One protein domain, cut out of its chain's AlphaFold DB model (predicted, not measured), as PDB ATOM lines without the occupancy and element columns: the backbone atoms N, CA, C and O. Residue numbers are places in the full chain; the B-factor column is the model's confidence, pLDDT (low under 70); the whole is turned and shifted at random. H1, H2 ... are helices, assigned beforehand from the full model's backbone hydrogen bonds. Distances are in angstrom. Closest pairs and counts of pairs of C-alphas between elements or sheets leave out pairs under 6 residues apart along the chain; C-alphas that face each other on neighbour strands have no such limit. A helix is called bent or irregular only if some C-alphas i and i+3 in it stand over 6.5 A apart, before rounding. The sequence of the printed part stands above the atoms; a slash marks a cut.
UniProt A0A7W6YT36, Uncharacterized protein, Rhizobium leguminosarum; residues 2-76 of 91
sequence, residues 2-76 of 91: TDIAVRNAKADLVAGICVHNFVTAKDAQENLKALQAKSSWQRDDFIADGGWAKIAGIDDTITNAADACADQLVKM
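AT A GLANCE: This is residues 2 to 76 of the 91 residues of an uncharacterized protein of Rhizobium leguminosarum (UniProt A0A7W6YT36). One long helix, H1, makes the long side; short H4 packs slantwise on its middle, H3 crosses H4, and H2 is at H1's last end. The printed part has 75 residues with four named helices, H1, H2, H3 and H4 in chain order, and no named strand; its class is all helix, with 53 of the 75 residues in the helices, and it is compact, with a radius of gyration of the C-alphas of 11.9 A and spans of 37 by 25 by 18 A.

IN THESE COORDINATES: Find C-alpha 2 at (-42.735, -53.940, -31.251); from there H1 runs 33.4 A to residue 24. Then come H2, residues 28 to 37, 14.1 A; H3, 40 to 50, 16.2 A, only just irregular, with C-alphas 41 and 44 6.9 A apart; and H4, 65 to 73, 12.3 A, ending at C-alpha 73 (-39.106, -26.752, -28.758).

HOW THE PARTS SIT: Look at H1's residues 10 to 19, which alone touch H4, at a steep tilt of 51 degrees; the closest C-alphas, Ala 11 and Ala 65, are 4.2 A apart. H3 touches H4, about perpendicular at 73 degrees, closest at C-alphas 44 and 67, 4.6 A. H2 is close to H1 but not clearly touching, closest at C-alphas 22 and 28, 5.9 A. Each O i to N i+4 pair is within hydrogen-bond range in H1, H2 and H4, and 5 of 7 in H3.

THE WHOLE: The printed part has no cut; residues 51 to 64 make a long link, and no printed residue is under pLDDT 70.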
ATOM      1  N   THR A   2     -41.478 -54.693 -31.064       88.06
ATOM      2  CA  THR A   2     -42.735 -53.940 -31.251       88.06
ATOM      3  C   THR A   2     -43.108 -53.043 -30.067       88.06
ATOM      4  O   THR A   2     -43.504 -51.906 -30.283       88.06
ATOM      5  N   ASP A   3     -42.892 -53.482 -28.823       91.19
ATOM      6  CA  ASP A   3     -43.246 -52.677 -27.639       91.19
ATOM      7  C   ASP A   3     -42.448 -51.373 -27.533       91.19
ATOM      8  O   ASP A   3     -42.978 -50.353 -27.101       91.19
ATOM      9  N   ILE A   4     -41.179 -51.384 -27.957       91.81
ATOM     10  CA  ILE A   4     -40.348 -50.173 -28.003       91.81
ATOM     11  C   ILE A   4     -40.889 -49.226 -29.074       91.81
ATOM     12  O   ILE A   4     -41.071 -48.045 -28.801       91.81
ATOM     13  N   ALA A   5     -41.216 -49.747 -30.259       94.19
ATOM     14  CA  ALA A   5     -41.794 -48.945 -31.333       94.19
ATOM     15  C   ALA A   5     -43.144 -48.327 -30.928       94.19
ATOM     16  O   ALA A   5     -43.374 -47.148 -31.172       94.19
ATOM     17  N   VAL A   6     -44.008 -49.087 -30.245       94.81
ATOM     18  CA  VAL A   6     -45.293 -48.588 -29.728       94.81
ATOM     19  C   VAL A   6     -45.082 -47.514 -28.663       94.81
ATOM     20  O   VAL A   6     -45.777 -46.500 -28.682       94.81
ATOM     21  N   ARG A   7     -44.131 -47.703 -27.740       93.25
ATOM     22  CA  ARG A   7     -43.806 -46.680 -26.736       93.25
ATOM     23  C   ARG A   7     -43.286 -45.396 -27.374       93.25
ATOM     24  O   ARG A   7     -43.781 -44.331 -27.024       93.25
ATOM     25  N   ASN A   8     -42.376 -45.499 -28.338       94.44
ATOM     26  CA  ASN A   8     -41.845 -44.337 -29.049       94.44
ATOM     27  C   ASN A   8     -42.949 -43.608 -29.825       94.44
ATOM     28  O   ASN A   8     -43.083 -42.402 -29.687       94.44
ATOM     29  N   ALA A   9     -43.815 -44.335 -30.537       95.62
ATOM     30  CA  ALA A   9     -44.932 -43.728 -31.261       95.62
ATOM     31  C   ALA A   9     -45.898 -42.968 -30.332       95.62
ATOM     32  O   ALA A   9     -46.394 -41.901 -30.687       95.62
ATOM     33  N   LYS A  10     -46.155 -43.493 -29.125       94.88
ATOM     34  CA  LYS A  10     -46.928 -42.770 -28.104       94.88
ATOM     35  C   LYS A  10     -46.196 -41.511 -27.643       94.88
ATOM     36  O   LYS A  10     -46.826 -40.462 -27.557       94.88
ATOM     37  N   ALA A  11     -44.898 -41.609 -27.361       95.81
ATOM     38  CA  ALA A  11     -44.086 -40.470 -26.941       95.81
ATOM     39  C   ALA A  11     -44.079 -39.359 -28.001       95.81
ATOM     40  O   ALA A  11     -44.343 -38.210 -27.661       95.81
ATOM     41  N   ASP A  12     -43.890 -39.709 -29.274       97.06
ATOM     42  CA  ASP A  12     -43.885 -38.768 -30.397       97.06
ATOM     43  C   ASP A  12     -45.244 -38.074 -30.570       97.06
ATOM     44  O   ASP A  12     -45.306 -36.858 -30.766       97.06
ATOM     45  N   LEU A  13     -46.346 -38.823 -30.438       96.69
ATOM     46  CA  LEU A  13     -47.697 -38.261 -30.482       96.69
ATOM     47  C   LEU A  13     -47.921 -37.250 -29.350       96.69
ATOM     48  O   LEU A  13     -48.392 -36.137 -29.593       96.69
ATOM     49  N   VAL A  14     -47.580 -37.623 -28.114       97.06
ATOM     50  CA  VAL A  14     -47.749 -36.736 -26.956       97.06
ATOM     51  C   VAL A  14     -46.803 -35.541 -27.031       97.06
ATOM     52  O   VAL A  14     -47.203 -34.439 -26.667       97.06
ATOM     53  N   ALA A  15     -45.594 -35.705 -27.567       97.94
ATOM     54  CA  ALA A  15     -44.682 -34.597 -27.819       97.94
ATOM     55  C   ALA A  15     -45.273 -33.590 -28.818       97.94
ATOM     56  O   ALA A  15     -45.212 -32.388 -28.572       97.94
ATOM     57  N   GLY A  16     -45.922 -34.056 -29.891       97.25
ATOM     58  CA  GLY A  16     -46.624 -33.180 -30.836       97.25
ATOM     59  C   GLY A  16     -47.768 -32.389 -30.188       97.25
ATOM     60  O   GLY A  16     -47.893 -31.183 -30.406       97.25
ATOM     61  N   ILE A  17     -48.565 -33.040 -29.332       96.69
ATOM     62  CA  ILE A  17     -49.612 -32.375 -28.533       96.69
ATOM     63  C   ILE A  17     -48.989 -31.357 -27.570       96.69
ATOM     64  O   ILE A  17     -49.465 -30.229 -27.463       96.69
ATOM     65  N   CYS A  18     -47.894 -31.730 -26.910       98.19
ATOM     66  CA  CYS A  18     -47.157 -30.866 -26.002       98.19
ATOM     67  C   CYS A  18     -46.652 -29.599 -26.692       98.19
ATOM     68  O   CYS A  18     -46.887 -28.504 -26.186       98.19
ATOM     69  N   VAL A  19     -46.043 -29.719 -27.875       97.94
ATOM     70  CA  VAL A  19     -45.615 -28.565 -28.675       97.94
ATOM     71  C   VAL A  19     -46.807 -27.672 -29.008       97.94
ATOM     72  O   VAL A  19     -46.735 -26.469 -28.785       97.94
ATOM     73  N   HIS A  20     -47.923 -28.238 -29.478       96.69
ATOM     74  CA  HIS A  20     -49.131 -27.463 -29.778       96.69
ATOM     75  C   HIS A  20     -49.647 -26.684 -28.557       96.69
ATOM     76  O   HIS A  20     -49.888 -25.478 -28.641       96.69
ATOM     77  N   ASN A  21     -49.768 -27.348 -27.409       96.94
ATOM     78  CA  ASN A  21     -50.214 -26.727 -26.162       96.94
ATOM     79  C   ASN A  21     -49.235 -25.647 -25.680       96.94
ATOM     80  O   ASN A  21     -49.652 -24.609 -25.176       96.94
ATOM     81  N   PHE A  22     -47.933 -25.877 -25.849       97.88
ATOM     82  CA  PHE A  22     -46.890 -24.931 -25.475       97.88
ATOM     83  C   PHE A  22     -46.966 -23.656 -26.314       97.88
ATOM     84  O   PHE A  22     -46.987 -22.562 -25.760       97.88
ATOM     85  N   VAL A  23     -47.033 -23.777 -27.647       96.31
ATOM     86  CA  VAL A  23     -47.013 -22.610 -28.547       96.31
ATOM     87  C   VAL A  23     -48.308 -21.795 -28.513       96.31
ATOM     88  O   VAL A  23     -48.296 -20.628 -28.889       96.31
ATOM     89  N   THR A  24     -49.416 -22.393 -28.066       95.44
ATOM     90  CA  THR A  24     -50.720 -21.723 -27.913       95.44
ATOM     91  C   THR A  24     -50.941 -21.131 -26.517       95.44
ATOM     92  O   THR A  24     -51.925 -20.421 -26.303       95.44
ATOM     93  N   ALA A  25     -50.035 -21.382 -25.564       96.19
ATOM     94  CA  ALA A  25     -50.101 -20.801 -24.228       96.19
ATOM     95  C   ALA A  25     -49.932 -19.270 -24.268       96.19
ATOM     96  O   ALA A  25     -49.201 -18.728 -25.099       96.19
ATOM     97  N   LYS A  26     -50.573 -18.547 -23.335       95.56
ATOM     98  CA  LYS A  26     -50.540 -17.065 -23.316       95.56
ATOM     99  C   LYS A  26     -49.125 -16.485 -23.182       95.56
ATOM    100  O   LYS A  26     -48.889 -15.328 -23.500       95.56
ATOM    101  N   ASP A  27     -48.239 -17.262 -22.582       95.19
ATOM    102  CA  ASP A  27     -46.889 -16.940 -22.139       95.19
ATOM    103  C   ASP A  27     -45.849 -17.778 -22.895       95.19
ATOM    104  O   ASP A  27     -44.708 -17.919 -22.458       95.19
ATOM    105  N   ALA A  28     -46.223 -18.325 -24.056       96.75
ATOM    106  CA  ALA A  28     -45.388 -19.227 -24.837       96.75
ATOM    107  C   ALA A  28     -43.998 -18.634 -25.142       96.75
ATOM    108  O   ALA A  28     -42.991 -19.336 -25.042       96.75
ATOM    109  N   GLN A  29     -43.901 -17.340 -25.474       96.44
ATOM    110  CA  GLN A  29     -42.616 -16.687 -25.758       96.44
ATOM    111  C   GLN A  29     -41.716 -16.609 -24.516       96.44
ATOM    112  O   GLN A  29     -40.499 -16.760 -24.627       96.44
ATOM    113  N   GLU A  30     -42.292 -16.353 -23.340       97.25
ATOM    114  CA  GLU A  30     -41.558 -16.313 -22.069       97.25
ATOM    115  C   GLU A  30     -41.113 -17.723 -21.672       97.25
ATOM    116  O   GLU A  30     -39.944 -17.937 -21.340       97.25
ATOM    117  N   ASN A  31     -42.007 -18.701 -21.824       98.00
ATOM    118  CA  ASN A  31     -41.724 -20.105 -21.570       98.00
ATOM    119  C   ASN A  31     -40.642 -20.656 -22.501       98.00
ATOM    120  O   ASN A  31     -39.782 -21.404 -22.042       98.00
ATOM    121  N   LEU A  32     -40.619 -20.269 -23.785       98.12
ATOM    122  CA  LEU A  32     -39.580 -20.717 -24.720       98.12
ATOM    123  C   LEU A  32     -38.200 -20.214 -24.289       98.12
ATOM    124  O   LEU A  32     -37.248 -20.991 -24.252       98.12
ATOM    125  N   LYS A  33     -38.099 -18.938 -23.902       97.81
ATOM    126  CA  LYS A  33     -36.848 -18.363 -23.386       97.81
ATOM    127  C   LYS A  33     -36.393 -19.083 -22.117       97.81
ATOM    128  O   LYS A  33     -35.218 -19.422 -21.992       97.81
ATOM    129  N   ALA A  34     -37.321 -19.350 -21.196       98.06
ATOM    130  CA  ALA A  34     -37.034 -20.085 -19.968       98.06
ATOM    131  C   ALA A  34     -36.568 -21.523 -20.250       98.06
ATOM    132  O   ALA A  34     -35.609 -21.986 -19.633       98.06
ATOM    133  N   LEU A  35     -37.200 -22.213 -21.203       98.31
ATOM    134  CA  LEU A  35     -36.821 -23.558 -21.630       98.31
ATOM    135  C   LEU A  35     -35.425 -23.582 -22.266       98.31
ATOM    136  O   LEU A  35     -34.595 -24.416 -21.910       98.31
ATOM    137  N   GLN A  36     -35.143 -22.662 -23.189       97.31
ATOM    138  CA  GLN A  36     -33.847 -22.574 -23.871       97.31
ATOM    139  C   GLN A  36     -32.699 -22.277 -22.894       97.31
ATOM    140  O   GLN A  36     -31.593 -22.782 -23.086       97.31
ATOM    141  N   ALA A  37     -32.965 -21.505 -21.835       97.81
ATOM    142  CA  ALA A  37     -31.994 -21.190 -20.788       97.81
ATOM    143  C   ALA A  37     -31.687 -22.369 -19.842       97.81
ATOM    144  O   ALA A  37     -30.697 -22.323 -19.110       97.81
ATOM    145  N   LYS A  38     -32.509 -23.427 -19.838       97.94
ATOM    146  CA  LYS A  38     -32.294 -24.620 -19.008       97.94
ATOM    147  C   LYS A  38     -31.261 -25.557 -19.622       97.94
ATOM    148  O   LYS A  38     -31.196 -25.736 -20.844       97.94
ATOM    149  N   SER A  39     -30.496 -26.214 -18.749       97.44
ATOM    150  CA  SER A  39     -29.647 -27.341 -19.149       97.44
ATOM    151  C   SER A  39     -30.496 -28.496 -19.687       97.44
ATOM    152  O   SER A  39     -31.671 -28.602 -19.345       97.44
ATOM    153  N   SER A  40     -29.912 -29.369 -20.511       94.44
ATOM    154  CA  SER A  40     -30.633 -30.502 -21.117       94.44
ATOM    155  C   SER A  40     -31.378 -31.358 -20.088       94.44
ATOM    156  O   SER A  40     -32.517 -31.722 -20.328       94.44
ATOM    157  N   TRP A  41     -30.774 -31.580 -18.918       94.44
ATOM    158  CA  TRP A  41     -31.321 -32.383 -17.816       94.44
ATOM    159  C   TRP A  41     -32.463 -31.727 -17.027       94.44
ATOM    160  O   TRP A  41     -32.959 -32.328 -16.090       94.44
ATOM    161  N   GLN A  42     -32.800 -30.467 -17.313       97.69
ATOM    162  CA  GLN A  42     -33.855 -29.716 -16.613       97.69
ATOM    163  C   GLN A  42     -35.055 -29.410 -17.513       97.69
ATOM    164  O   GLN A  42     -35.996 -28.725 -17.099       97.69
ATOM    165  N   ARG A  43     -34.971 -29.778 -18.794       97.50
ATOM    166  CA  ARG A  43     -35.962 -29.388 -19.796       97.50
ATOM    167  C   ARG A  43     -37.194 -30.274 -19.734       97.50
ATOM    168  O   ARG A  43     -38.295 -29.745 -19.835       97.50
ATOM    169  N   ASP A  44     -37.013 -31.572 -19.540       95.38
ATOM    170  CA  ASP A  44     -38.095 -32.532 -19.339       95.38
ATOM    171  C   ASP A  44     -38.926 -32.183 -18.096       95.38
ATOM    172  O   ASP A  44     -40.147 -32.077 -18.209       95.38
ATOM    173  N   ASP A  45     -38.276 -31.874 -16.971       96.25
ATOM    174  CA  ASP A  45     -38.936 -31.411 -15.743       96.25
ATOM    175  C   ASP A  45     -39.740 -30.131 -15.987       96.25
ATOM    176  O   ASP A  45     -40.909 -30.038 -15.623       96.25
ATOM    177  N   PHE A  46     -39.161 -29.148 -16.686       98.06
ATOM    178  CA  PHE A  46     -39.881 -27.916 -17.010       98.06
ATOM    179  C   PHE A  46     -41.131 -28.165 -17.859       98.06
ATOM    180  O   PHE A  46     -42.168 -27.547 -17.618       98.06
ATOM    181  N   ILE A  47     -41.044 -29.063 -18.842       97.81
ATOM    182  CA  ILE A  47     -42.187 -29.434 -19.679       97.81
ATOM    183  C   ILE A  47     -43.254 -30.183 -18.869       97.81
ATOM    184  O   ILE A  47     -44.449 -29.931 -19.050       97.81
ATOM    185  N   ALA A  48     -42.840 -31.084 -17.976       94.75
ATOM    186  CA  ALA A  48     -43.739 -31.833 -17.107       94.75
ATOM    187  C   ALA A  48     -44.473 -30.912 -16.116       94.75
ATOM    188  O   ALA A  48     -45.701 -30.995 -15.998       94.75
ATOM    189  N   ASP A  49     -43.744 -29.994 -15.480       96.06
ATOM    190  CA  ASP A  49     -44.265 -29.021 -14.517       96.06
ATOM    191  C   ASP A  49     -45.243 -28.037 -15.163       96.06
ATOM    192  O   ASP A  49     -46.298 -27.742 -14.598       96.06
ATOM    193  N   GLY A  50     -44.941 -27.571 -16.380       96.06
ATOM    194  CA  GLY A  50     -45.847 -26.719 -17.153       96.06
ATOM    195  C   GLY A  50     -47.094 -27.446 -17.662       96.06
ATOM    196  O   GLY A  50     -48.068 -26.813 -18.064       96.06
ATOM    197  N   GLY A  51     -47.107 -28.781 -17.617       95.56
ATOM    198  CA  GLY A  51     -48.288 -29.592 -17.899       95.56
ATOM    199  C   GLY A  51     -48.679 -29.676 -19.373       95.56
ATOM    200  O   GLY A  51     -49.734 -30.230 -19.675       95.56
ATOM    201  N   TRP A  52     -47.851 -29.193 -20.303       97.06
ATOM    202  CA  TRP A  52     -48.182 -29.181 -21.734       97.06
ATOM    203  C   TRP A  52     -48.313 -30.585 -22.332       97.06
ATOM    204  O   TRP A  52     -49.092 -30.783 -23.262       97.06
ATOM    205  N   ALA A  53     -47.616 -31.572 -21.761       95.19
ATOM    206  CA  ALA A  53     -47.713 -32.980 -22.145       95.19
ATOM    207  C   ALA A  53     -48.862 -33.750 -21.454       95.19
ATOM    208  O   ALA A  53     -49.008 -34.951 -21.685       95.19
ATOM    209  N   LYS A  54     -49.672 -33.106 -20.597       92.81
ATOM    210  CA  LYS A  54     -50.803 -33.767 -19.924       92.81
ATOM    211  C   LYS A  54     -51.960 -33.970 -20.898       92.81
ATOM    212  O   LYS A  54     -52.368 -33.044 -21.594       92.81
ATOM    213  N   ILE A  55     -52.526 -35.176 -20.898       89.94
ATOM    214  CA  ILE A  55     -53.689 -35.531 -21.713       89.94
ATOM    215  C   ILE A  55     -54.854 -35.837 -20.778       89.94
ATOM    216  O   ILE A  55     -54.761 -36.709 -19.919       89.94
ATOM    217  N   ALA A  56     -55.962 -35.114 -20.943       88.44
ATOM    218  CA  ALA A  56     -57.160 -35.341 -20.145       88.44
ATOM    219  C   ALA A  56     -57.668 -36.782 -20.322       88.44
ATOM    220  O   ALA A  56     -57.829 -37.258 -21.447       88.44
ATOM    221  N   GLY A  57     -57.928 -37.466 -19.208       88.06
ATOM    222  CA  GLY A  57     -58.367 -38.864 -19.207       88.06
ATOM    223  C   GLY A  57     -57.243 -39.893 -19.368       88.06
ATOM    224  O   GLY A  57     -57.542 -41.080 -19.475       88.06
ATOM    225  N   ILE A  58     -55.975 -39.468 -19.377       88.25
ATOM    226  CA  ILE A  58     -54.814 -40.354 -19.257       88.25
ATOM    227  C   ILE A  58     -54.089 -39.998 -17.957       88.25
ATOM    228  O   ILE A  58     -53.456 -38.948 -17.866       88.25
ATOM    229  N   ASP A  59     -54.195 -40.878 -16.961       77.44
ATOM    230  CA  ASP A  59     -53.586 -40.665 -15.639       77.44
ATOM    231  C   ASP A  59     -52.084 -41.004 -15.622       77.44
ATOM    232  O   ASP A  59     -51.326 -40.456 -14.821       77.44
ATOM    233  N   ASP A  60     -51.643 -41.876 -16.535       81.31
ATOM    234  CA  ASP A  60     -50.247 -42.299 -16.647       81.31
ATOM    235  C   ASP A  60     -49.397 -41.298 -17.438       81.31
ATOM    236  O   ASP A  60     -49.804 -40.757 -18.472       81.31
ATOM    237  N   THR A  61     -48.146 -41.120 -17.012       82.50
ATOM    238  CA  THR A  61     -47.159 -40.387 -17.807       82.50
ATOM    239  C   THR A  61     -46.723 -41.219 -19.013       82.50
ATOM    240  O   THR A  61     -46.396 -42.404 -18.909       82.50
ATOM    241  N   ILE A  62     -46.677 -40.592 -20.189       91.50
ATOM    242  CA  ILE A  62     -46.075 -41.216 -21.368       91.50
ATOM    243  C   ILE A  62     -44.564 -41.002 -21.299       91.50
ATOM    244  O   ILE A  62     -44.069 -39.885 -21.454       91.50
ATOM    245  N   THR A  63     -43.835 -42.089 -21.046       92.19
ATOM    246  CA  THR A  63     -42.370 -42.093 -20.972       92.19
ATOM    247  C   THR A  63     -41.757 -41.407 -22.196       92.19
ATOM    248  O   THR A  63     -42.180 -41.665 -23.320       92.19
ATOM    249  N   ASN A  64     -40.754 -40.555 -21.970       94.06
ATOM    250  CA  ASN A  64     -40.021 -39.769 -22.974       94.06
ATOM    251  C   ASN A  64     -40.829 -38.696 -23.726       94.06
ATOM    252  O   ASN A  64     -40.251 -37.985 -24.540       94.06
ATOM    253  N   ALA A  65     -42.127 -38.518 -23.464       96.25
ATOM    254  CA  ALA A  65     -42.908 -37.498 -24.166       96.25
ATOM    255  C   ALA A  65     -42.462 -36.065 -23.829       96.25
ATOM    256  O   ALA A  65     -42.379 -35.219 -24.717       96.25
ATOM    257  N   ALA A  66     -42.165 -35.791 -22.553       96.75
ATOM    258  CA  ALA A  66     -41.701 -34.475 -22.109       96.75
ATOM    259  C   ALA A  66     -40.311 -34.137 -22.673       96.75
ATOM    260  O   ALA A  66     -40.104 -33.030 -23.163       96.75
ATOM    261  N   ASP A  67     -39.406 -35.116 -22.673       96.50
ATOM    262  CA  ASP A  67     -38.072 -35.014 -23.270       96.50
ATOM    263  C   ASP A  67     -38.153 -34.763 -24.786       96.50
ATOM    264  O   ASP A  67     -37.645 -33.760 -25.288       96.50
ATOM    265  N   ALA A  68     -38.924 -35.579 -25.513       97.50
ATOM    266  CA  ALA A  68     -39.142 -35.396 -26.946       97.50
ATOM    267  C   ALA A  68     -39.795 -34.039 -27.281       97.50
ATOM    268  O   ALA A  68     -39.452 -33.416 -28.288       97.50
ATOM    269  N   CYS A  69     -40.713 -33.552 -26.441       98.31
ATOM    270  CA  CYS A  69     -41.306 -32.222 -26.582       98.31
ATOM    271  C   CYS A  69     -40.267 -31.111 -26.386       98.31
ATOM    272  O   CYS A  69     -40.150 -30.216 -27.228       98.31
ATOM    273  N   ALA A  70     -39.481 -31.183 -25.308       98.12
ATOM    274  CA  ALA A  70     -38.396 -30.248 -25.043       98.12
ATOM    275  C   ALA A  70     -37.418 -30.187 -26.221       98.12
ATOM    276  O   ALA A  70     -37.098 -29.096 -26.693       98.12
ATOM    277  N   ASP A  71     -37.005 -31.341 -26.740       97.50
ATOM    278  CA  ASP A  71     -36.102 -31.470 -27.882       97.50
ATOM    279  C   ASP A  71     -36.632 -30.822 -29.162       97.50
ATOM    280  O   ASP A  71     -35.851 -30.320 -29.974       97.50
ATOM    281  N   GLN A  72     -37.946 -30.834 -29.377       97.19
ATOM    282  CA  GLN A  72     -38.568 -30.139 -30.504       97.19
ATOM    283  C   GLN A  72     -38.590 -28.624 -30.279       97.19
ATOM    284  O   GLN A  72     -38.201 -27.868 -31.169       97.19
ATOM    285  N   LEU A  73     -38.985 -28.174 -29.088       97.88
ATOM    286  CA  LEU A  73     -39.106 -26.752 -28.758       97.88
ATOM    287  C   LEU A  73     -37.755 -26.031 -28.756       97.88
ATOM    288  O   LEU A  73     -37.641 -24.939 -29.301       97.88
ATOM    289  N   VAL A  74     -36.696 -26.637 -28.216       97.00
ATOM    290  CA  VAL A  74     -35.362 -26.002 -28.161       97.00
ATOM    291  C   VAL A  74     -34.674 -25.890 -29.521       97.00
ATOM    292  O   VAL A  74     -33.713 -25.135 -29.655       97.00
ATOM    293  N   LYS A  75     -35.162 -26.611 -30.541       96.00
ATOM    294  CA  LYS A  75     -34.741 -26.430 -31.941       96.00
ATOM    295  C   LYS A  75     -35.385 -25.193 -32.574       96.00
ATOM    296  O   LYS A  75     -34.879 -24.700 -33.583       96.00
ATOM    297  N   MET A  76     -36.470 -24.676 -31.998       94.50
ATOM    298  CA  MET A  76     -37.080 -23.420 -32.423       94.50
ATOM    299  C   MET A  76     -36.234 -22.258 -31.901       94.50
ATOM    300  O   MET A  76     -35.956 -22.175 -30.707       94.50
TER     301      MET A  76